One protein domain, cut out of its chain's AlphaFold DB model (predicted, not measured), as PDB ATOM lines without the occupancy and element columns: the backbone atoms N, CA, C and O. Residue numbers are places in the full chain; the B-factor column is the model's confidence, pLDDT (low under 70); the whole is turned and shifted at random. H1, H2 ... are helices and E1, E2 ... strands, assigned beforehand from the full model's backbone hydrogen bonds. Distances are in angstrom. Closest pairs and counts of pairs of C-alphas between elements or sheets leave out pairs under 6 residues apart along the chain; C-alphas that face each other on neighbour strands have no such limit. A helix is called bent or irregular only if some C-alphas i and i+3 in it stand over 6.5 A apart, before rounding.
ATOM      1  N   ALA A  10     -42.040  45.489 -26.300       87.25
ATOM      2  CA  ALA A  10     -43.119  44.705 -25.684       87.25
ATOM      3  C   ALA A  10     -43.909  45.584 -24.702       87.25
ATOM      4  O   ALA A  10     -43.527  46.721 -24.436       87.25
ATOM      5  N   ASP A  11     -44.982  45.052 -24.127       90.69
ATOM      6  CA  ASP A  11     -45.671  45.722 -23.026       90.69
ATOM      7  C   ASP A  11     -44.763  45.776 -21.782       90.69
ATOM      8  O   ASP A  11     -44.143  44.777 -21.407       90.69
ATOM      9  N   LEU A  12     -44.667  46.947 -21.147       87.31
ATOM     10  CA  LEU A  12     -43.893  47.172 -19.926       87.31
ATOM     11  C   LEU A  12     -44.841  47.415 -18.753       87.31
ATOM     12  O   LEU A  12     -45.537  48.427 -18.721       87.31
ATOM     13  N   THR A  13     -44.781  46.546 -17.746       86.94
ATOM     14  CA  THR A  13     -45.441  46.757 -16.451       86.94
ATOM     15  C   THR A  13     -44.391  47.081 -15.389       86.94
ATOM     16  O   THR A  13     -43.418  46.343 -15.230       86.94
ATOM     17  N   ARG A  14     -44.561  48.193 -14.668       79.25
ATOM     18  CA  ARG A  14     -43.721  48.602 -13.528       79.25
ATOM     19  C   ARG A  14     -44.611  49.079 -12.388       79.25
ATOM     20  O   ARG A  14     -45.143  50.184 -12.455       79.25
ATOM     21  N   GLY A  15     -44.740  48.258 -11.346       82.06
ATOM     22  CA  GLY A  15     -45.700  48.516 -10.270       82.06
ATOM     23  C   GLY A  15     -47.103  48.682 -10.852       82.06
ATOM     24  O   GLY A  15     -47.535  47.857 -11.655       82.06
ATOM     25  N   ASP A  16     -47.752  49.797 -10.528       87.88
ATOM     26  CA  ASP A  16     -49.105  50.115 -11.000       87.88
ATOM     27  C   ASP A  16     -49.153  50.678 -12.435       87.88
ATOM     28  O   ASP A  16     -50.232  50.884 -12.992       87.88
ATOM     29  N   PHE A  17     -48.001  50.935 -13.067       87.62
ATOM     30  CA  PHE A  17     -47.937  51.512 -14.410       87.62
ATOM     31  C   PHE A  17     -47.799  50.433 -15.488       87.62
ATOM     32  O   PHE A  17     -46.931  49.563 -15.410       87.62
ATOM     33  N   SER A  18     -48.614  50.535 -16.541       89.50
ATOM     34  CA  SER A  18     -48.572  49.670 -17.725       89.50
ATOM     35  C   SER A  18     -48.434  50.519 -18.989       89.50
ATOM     36  O   SER A  18     -49.316  51.318 -19.303       89.50
ATOM     37  N   PHE A  19     -47.370  50.291 -19.752       91.62
ATOM     38  CA  PHE A  19     -47.136  50.899 -21.057       91.62
ATOM     39  C   PHE A  19     -47.287  49.833 -22.137       91.62
ATOM     40  O   PHE A  19     -46.553  48.843 -22.140       91.62
ATOM     41  N   LYS A  20     -48.221  50.037 -23.066       92.19
ATOM     42  CA  LYS A  20     -48.335  49.180 -24.246       92.19
ATOM     43  C   LYS A  20     -47.204  49.472 -25.217       92.19
ATOM     44  O   LYS A  20     -46.842  50.633 -25.401       92.19
ATOM     45  N   ASP A  21     -46.699  48.432 -25.876       88.31
ATOM     46  CA  ASP A  21     -45.808  48.591 -27.027       88.31
ATOM     47  C   ASP A  21     -44.525  49.406 -26.729       88.31
ATOM     48  O   ASP A  21     -43.964  50.088 -27.595       88.31
ATOM     49  N   TYR A  22     -44.038  49.321 -25.490       87.44
ATOM     50  CA  TYR A  22     -42.878  50.054 -25.006       87.44
ATOM     51  C   TYR A  22     -41.606  49.608 -25.735       87.44
ATOM     52  O   TYR A  22     -41.261  48.424 -25.764       87.44
ATOM     53  N   ARG A  23     -40.887  50.566 -26.330       86.19
ATOM     54  CA  ARG A  23     -39.560  50.331 -26.915       86.19
ATOM     55  C   ARG A  23     -38.533  50.383 -25.797       86.19
ATOM     56  O   ARG A  23     -38.329  51.440 -25.208       86.19
ATOM     57  N   PHE A  24     -37.902  49.251 -25.503       79.94
ATOM     58  CA  PHE A  24     -36.990  49.154 -24.367       79.94
ATOM     59  C   PHE A  24     -35.695  49.925 -24.594       79.94
ATOM     60  O   PHE A  24     -35.196  50.546 -23.661       79.94
ATOM     61  N   TYR A  25     -35.165  49.892 -25.819       73.75
ATOM     62  CA  TYR A  25     -33.908  50.538 -26.186       73.75
ATOM     63  C   TYR A  25     -33.917  50.876 -27.679       73.75
ATOM     64  O   TYR A  25     -34.417  50.088 -28.478       73.75
ATOM     65  N   ASN A  26     -33.333  52.014 -28.061       68.75
ATOM     66  CA  ASN A  26     -33.017  52.324 -29.465       68.75
ATOM     67  C   ASN A  26     -31.631  51.790 -29.884       68.75
ATOM     68  O   ASN A  26     -31.255  51.889 -31.049       68.75
ATOM     69  N   GLU A  27     -30.881  51.211 -28.945       62.62
ATOM     70  CA  GLU A  27     -29.528  50.695 -29.141       62.62
ATOM     71  C   GLU A  27     -29.514  49.166 -29.278       62.62
ATOM     72  O   GLU A  27     -30.385  48.459 -28.763       62.62
ATOM     73  N   ARG A  28     -28.499  48.639 -29.973       61.38
ATOM     74  CA  ARG A  28     -28.252  47.195 -30.089       61.38
ATOM     75  C   ARG A  28     -27.303  46.755 -28.974       61.38
ATOM     76  O   ARG A  28     -26.092  46.855 -29.118       61.38
ATOM     77  N   GLU A  29     -27.857  46.257 -27.873       63.28
ATOM     78  CA  GLU A  29     -27.083  45.708 -26.752       63.28
ATOM     79  C   GLU A  29     -26.632  44.272 -27.075       63.28
ATOM     80  O   GLU A  29     -27.464  43.394 -27.318       63.28
ATOM     81  N   TRP A  30     -25.321  44.024 -27.062       61.34
ATOM     82  CA  TRP A  30     -24.755  42.674 -27.099       61.34
ATOM     83  C   TRP A  30     -24.482  42.240 -25.668       61.34
ATOM     84  O   TRP A  30     -23.790  42.935 -24.925       61.34
ATOM     85  N   ARG A  31     -25.015  41.085 -25.268       70.56
ATOM     86  CA  ARG A  31     -24.748  40.531 -23.943       70.56
ATOM     87  C   ARG A  31     -23.721  39.425 -24.036       70.56
ATOM     88  O   ARG A  31     -23.934  38.433 -24.736       70.56
ATOM     89  N   TYR A  32     -22.658  39.553 -23.255       71.06
ATOM     90  CA  TYR A  32     -21.825  38.407 -22.943       71.06
ATOM     91  C   TYR A  32     -22.634  37.418 -22.092       71.06
ATOM     92  O   TYR A  32     -23.165  37.774 -21.040       71.06
ATOM     93  N   VAL A  33     -22.755  36.180 -22.569       72.94
ATOM     94  CA  VAL A  33     -23.434  35.093 -21.855       72.94
ATOM     95  C   VAL A  33     -22.374  34.085 -21.412       72.94
ATOM     96  O   VAL A  33     -21.790  33.428 -22.279       72.94
ATOM     97  N   PRO A  34     -22.135  33.922 -20.097       68.00
ATOM     98  CA  PRO A  34     -21.160  32.965 -19.589       68.00
ATOM     99  C   PRO A  34     -21.432  31.540 -20.096       68.00
ATOM    100  O   PRO A  34     -22.568  31.042 -20.058       68.00
ATOM    101  N   THR A  35     -20.381  30.877 -20.580       67.62
ATOM    102  CA  THR A  35     -20.440  29.497 -21.077       67.62
ATOM    103  C   THR A  35     -20.569  28.495 -19.924       67.62
ATOM    104  O   THR A  35     -20.314  28.816 -18.763       67.62
ATOM    105  N   LYS A  36     -20.991  27.258 -20.231       60.81
ATOM    106  CA  LYS A  36     -21.257  26.201 -19.232       60.81
ATOM    107  C   LYS A  36     -20.063  25.885 -18.319       60.81
ATOM    108  O   LYS A  36     -20.288  25.495 -17.184       60.81
ATOM    109  N   ASN A  37     -18.831  26.098 -18.780       59.72
ATOM    110  CA  ASN A  37     -17.628  25.817 -17.991       59.72
ATOM    111  C   ASN A  37     -17.407  26.816 -16.842       59.72
ATOM    112  O   ASN A  37     -16.681  26.498 -15.908       59.72
ATOM    113  N   ASN A  38     -18.056  27.985 -16.885       57.41
ATOM    114  CA  ASN A  38     -17.848  29.076 -15.930       57.41
ATOM    115  C   ASN A  38     -19.066  29.315 -15.024       57.41
ATOM    116  O   ASN A  38     -19.138  30.354 -14.378       57.41
ATOM    117  N   ARG A  39     -20.052  28.408 -14.990       60.12
ATOM    118  CA  ARG A  39     -21.288  28.596 -14.210       60.12
ATOM    119  C   ARG A  39     -21.716  27.318 -13.499       60.12
ATOM    120  O   ARG A  39     -21.603  26.230 -14.053       60.12
ATOM    121  N   LYS A  40     -22.302  27.466 -12.310       59.56
ATOM    122  CA  LYS A  40     -23.206  26.446 -11.755       59.56
ATOM    123  C   LYS A  40     -24.432  26.343 -12.677       59.56
ATOM    124  O   LYS A  40     -24.754  27.314 -13.366       59.56
ATOM    125  N   ASP A  41     -25.096  25.190 -12.746       60.38
ATOM    126  CA  ASP A  41     -26.304  25.024 -13.565       60.38
ATOM    127  C   ASP A  41     -27.422  25.950 -13.063       60.38
ATOM    128  O   ASP A  41     -28.166  25.633 -12.140       60.38
ATOM    129  N   ILE A  42     -27.509  27.142 -13.654       60.56
ATOM    130  CA  ILE A  42     -28.554  28.113 -13.354       60.56
ATOM    131  C   ILE A  42     -29.726  27.822 -14.278       60.56
ATOM    132  O   ILE A  42     -29.697  28.117 -15.479       60.56
ATOM    133  N   GLU A  43     -30.775  27.238 -13.712       61.53
ATOM    134  CA  GLU A  43     -32.067  27.165 -14.374       61.53
ATOM    135  C   GLU A  43     -32.662  28.570 -14.475       61.53
ATOM    136  O   GLU A  43     -32.751  29.316 -13.500       61.53
ATOM    137  N   ALA A  44     -33.081  28.953 -15.679       58.97
ATOM    138  CA  ALA A  44     -33.763  30.221 -15.874       58.97
ATOM    139  C   ALA A  44     -35.144  30.166 -15.204       58.97
ATOM    140  O   ALA A  44     -36.055  29.524 -15.727       58.97
ATOM    141  N   ARG A  45     -35.296  30.852 -14.071       60.69
ATOM    142  CA  ARG A  45     -36.571  30.977 -13.358       60.69
ATOM    143  C   ARG A  45     -37.321  32.216 -13.848       60.69
ATOM    144  O   ARG A  45     -36.788  33.319 -13.821       60.69
ATOM    145  N   PHE A  46     -38.556  32.018 -14.310       56.47
ATOM    146  CA  PHE A  46     -39.439  33.073 -14.831       56.47
ATOM    147  C   PHE A  46     -40.633  33.361 -13.911       56.47
ATOM    148  O   PHE A  46     -41.575  34.020 -14.341       56.47
ATOM    149  N   ASN A  47     -40.634  32.851 -12.674       59.84
ATOM    150  CA  ASN A  47     -41.758  33.053 -11.766       59.84
ATOM    151  C   ASN A  47     -41.728  34.485 -11.189       59.84
ATOM    152  O   ASN A  47     -40.784  34.807 -10.465       59.84
ATOM    153  N   PRO A  48     -42.728  35.342 -11.472       58.94
ATOM    154  CA  PRO A  48     -42.769  36.711 -10.957       58.94
ATOM    155  C   PRO A  48     -42.989  36.783  -9.442       58.94
ATOM    156  O   PRO A  48     -42.673  37.802  -8.839       58.94
ATOM    157  N   VAL A  49     -43.537  35.720  -8.837       62.44
ATOM    158  CA  VAL A  49     -44.000  35.711  -7.437       62.44
ATOM    159  C   VAL A  49     -42.847  35.822  -6.430       62.44
ATOM    160  O   VAL A  49     -43.027  36.440  -5.390       62.44
ATOM    161  N   ASP A  50     -41.649  35.341  -6.782       60.72
ATOM    162  CA  ASP A  50     -40.470  35.337  -5.896       60.72
ATOM    163  C   ASP A  50     -39.276  36.097  -6.494       60.72
ATOM    164  O   ASP A  50     -38.118  35.827  -6.159       60.72
ATOM    165  N   TYR A  51     -39.541  37.015  -7.430       64.88
ATOM    166  CA  TYR A  51     -38.509  37.629  -8.268       64.88
ATOM    167  C   TYR A  51     -37.393  38.296  -7.453       64.88
ATOM    168  O   TYR A  51     -36.223  38.076  -7.754       64.88
ATOM    169  N   ASP A  52     -37.722  39.057  -6.406       66.69
ATOM    170  CA  ASP A  52     -36.719  39.821  -5.655       66.69
ATOM    171  C   ASP A  52     -35.814  38.936  -4.784       66.69
ATOM    172  O   ASP A  52     -34.592  39.078  -4.846       66.69
ATOM    173  N   HIS A  53     -36.374  37.972  -4.045       67.06
ATOM    174  CA  HIS A  53     -35.579  37.021  -3.257       67.06
ATOM    175  C   HIS A  53     -34.736  36.109  -4.158       67.06
ATOM    176  O   HIS A  53     -33.532  35.965  -3.954       67.06
ATOM    177  N   THR A  54     -35.342  35.571  -5.222       72.19
ATOM    178  CA  THR A  54     -34.658  34.674  -6.166       72.19
ATOM    179  C   THR A  54     -33.541  35.399  -6.923       72.19
ATOM    180  O   THR A  54     -32.510  34.807  -7.235       72.19
ATOM    181  N   LYS A  55     -33.711  36.690  -7.230       74.75
ATOM    182  CA  LYS A  55     -32.705  37.488  -7.940       74.75
ATOM    183  C   LYS A  55     -31.429  37.664  -7.127       74.75
ATOM    184  O   LYS A  55     -30.352  37.590  -7.713       74.75
ATOM    185  N   VAL A  56     -31.536  37.922  -5.823       79.38
ATOM    186  CA  VAL A  56     -30.359  38.088  -4.955       79.38
ATOM    187  C   VAL A  56     -29.556  36.789  -4.920       79.38
ATOM    188  O   VAL A  56     -28.385  36.801  -5.284       79.38
ATOM    189  N   GLU A  57     -30.211  35.660  -4.639       78.62
ATOM    190  CA  GLU A  57     -29.562  34.342  -4.610       78.62
ATOM    191  C   GLU A  57     -28.890  33.991  -5.948       78.62
ATOM    192  O   GLU A  57     -27.755  33.513  -5.986       78.62
ATOM    193  N   LEU A  58     -29.568  34.254  -7.071       75.19
ATOM    194  CA  LEU A  58     -29.015  34.004  -8.402       75.19
ATOM    195  C   LEU A  58     -27.833  34.923  -8.724       75.19
ATOM    196  O   LEU A  58     -26.855  34.450  -9.304       75.19
ATOM    197  N   ASN A  59     -27.891  36.202  -8.346       78.44
ATOM    198  CA  ASN A  59     -26.774  37.129  -8.526       78.44
ATOM    199  C   ASN A  59     -25.548  36.689  -7.721       78.44
ATOM    200  O   ASN A  59     -24.437  36.735  -8.247       78.44
ATOM    201  N   ASP A  60     -25.751  36.200  -6.498       81.19
ATOM    202  CA  ASP A  60     -24.673  35.670  -5.663       81.19
ATOM    203  C   ASP A  60     -24.017  34.446  -6.315       81.19
ATOM    204  O   ASP A  60     -22.794  34.311  -6.301       81.19
ATOM    205  N   THR A  61     -24.791  33.583  -6.988       76.69
ATOM    206  CA  THR A  61     -24.227  32.401  -7.673       76.69
ATOM    207  C   THR A  61     -23.296  32.729  -8.843       76.69
ATOM    208  O   THR A  61     -22.497  31.877  -9.237       76.69
ATOM    209  N   ILE A  62     -23.392  33.941  -9.397       76.06
ATOM    210  CA  ILE A  62     -22.561  34.430 -10.506       76.06
ATOM    211  C   ILE A  62     -21.634  35.570 -10.080       76.06
ATOM    212  O   ILE A  62     -21.012  36.200 -10.935       76.06
ATOM    213  N   ALA A  63     -21.529  35.850  -8.778       80.25
ATOM    214  CA  ALA A  63     -20.739  36.961  -8.262       80.25
ATOM    215  C   ALA A  63     -19.253  36.847  -8.633       80.25
ATOM    216  O   ALA A  63     -18.614  37.869  -8.854       80.25
TER     217      ALA A  63
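Overview. This is residues 10 to 63 of the 122 residues of an uncharacterized protein of Mucilaginibacter sp. FT3.2 (UniProt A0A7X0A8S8). The printed part is an open, flat loop of chain with an empty middle: a small two-strand hairpin, E1 and E2, at one end, a long link that sweeps away from it and folds back, and one helix, H1, after that link. Residues 25 to 33 of the link stand free, and so do residues 46 to 53, of which 48 to 53 belong to H1. The 54 printed residues hold two named strands and then one named helix, in the order E1, E2, H1; the sheet, order E1 - E2, is antiparallel, and the class is mixed, helices and strands, with under half of the residues in named elements. The whole is only just loose, close to extended, with a radius of gyration of the C-alphas of 14.8 A and spans of 39 by 29 by 16 A.

Along the chain. E1, residues 10 to 14, begins at C-alpha 10 at (-43.119, 44.705, -25.684) and is 12.8 A long from first to last C-alpha. E2, residues 17 to 23, is 15.1 A long. H1, residues 48 to 61, is 19.3 A long and ends at C-alpha 61 at (-24.227, 32.401, -7.673). H1 is irregular: C-alphas 49 and 52 are 8.5 A apart.

Arrangement. E1 and E2 form a hairpin over a tight link of 2 residues, antiparallel at 150 degrees between their directions. C-alphas 11 and 20 face each other at 4.5 A. N 12 and O 19 are within hydrogen-bond range at 2.9 A, and N 17 and O 14 at 3.0 A. E1 and H1 are apart. In H1, 8 of 10 O i to N i+4 pairs are within hydrogen-bond range.

Size, cuts and confidence. The two C-alphas farthest apart, those of Asp 16 and Asn 37, are 40.4 A from each other. The printed part has no cut. The link from E2 to H1, residues 24 to 47, is long. The mean pLDDT of the printed part is 72.5, and residues 26 to 30 and 34 to 53 are under 70.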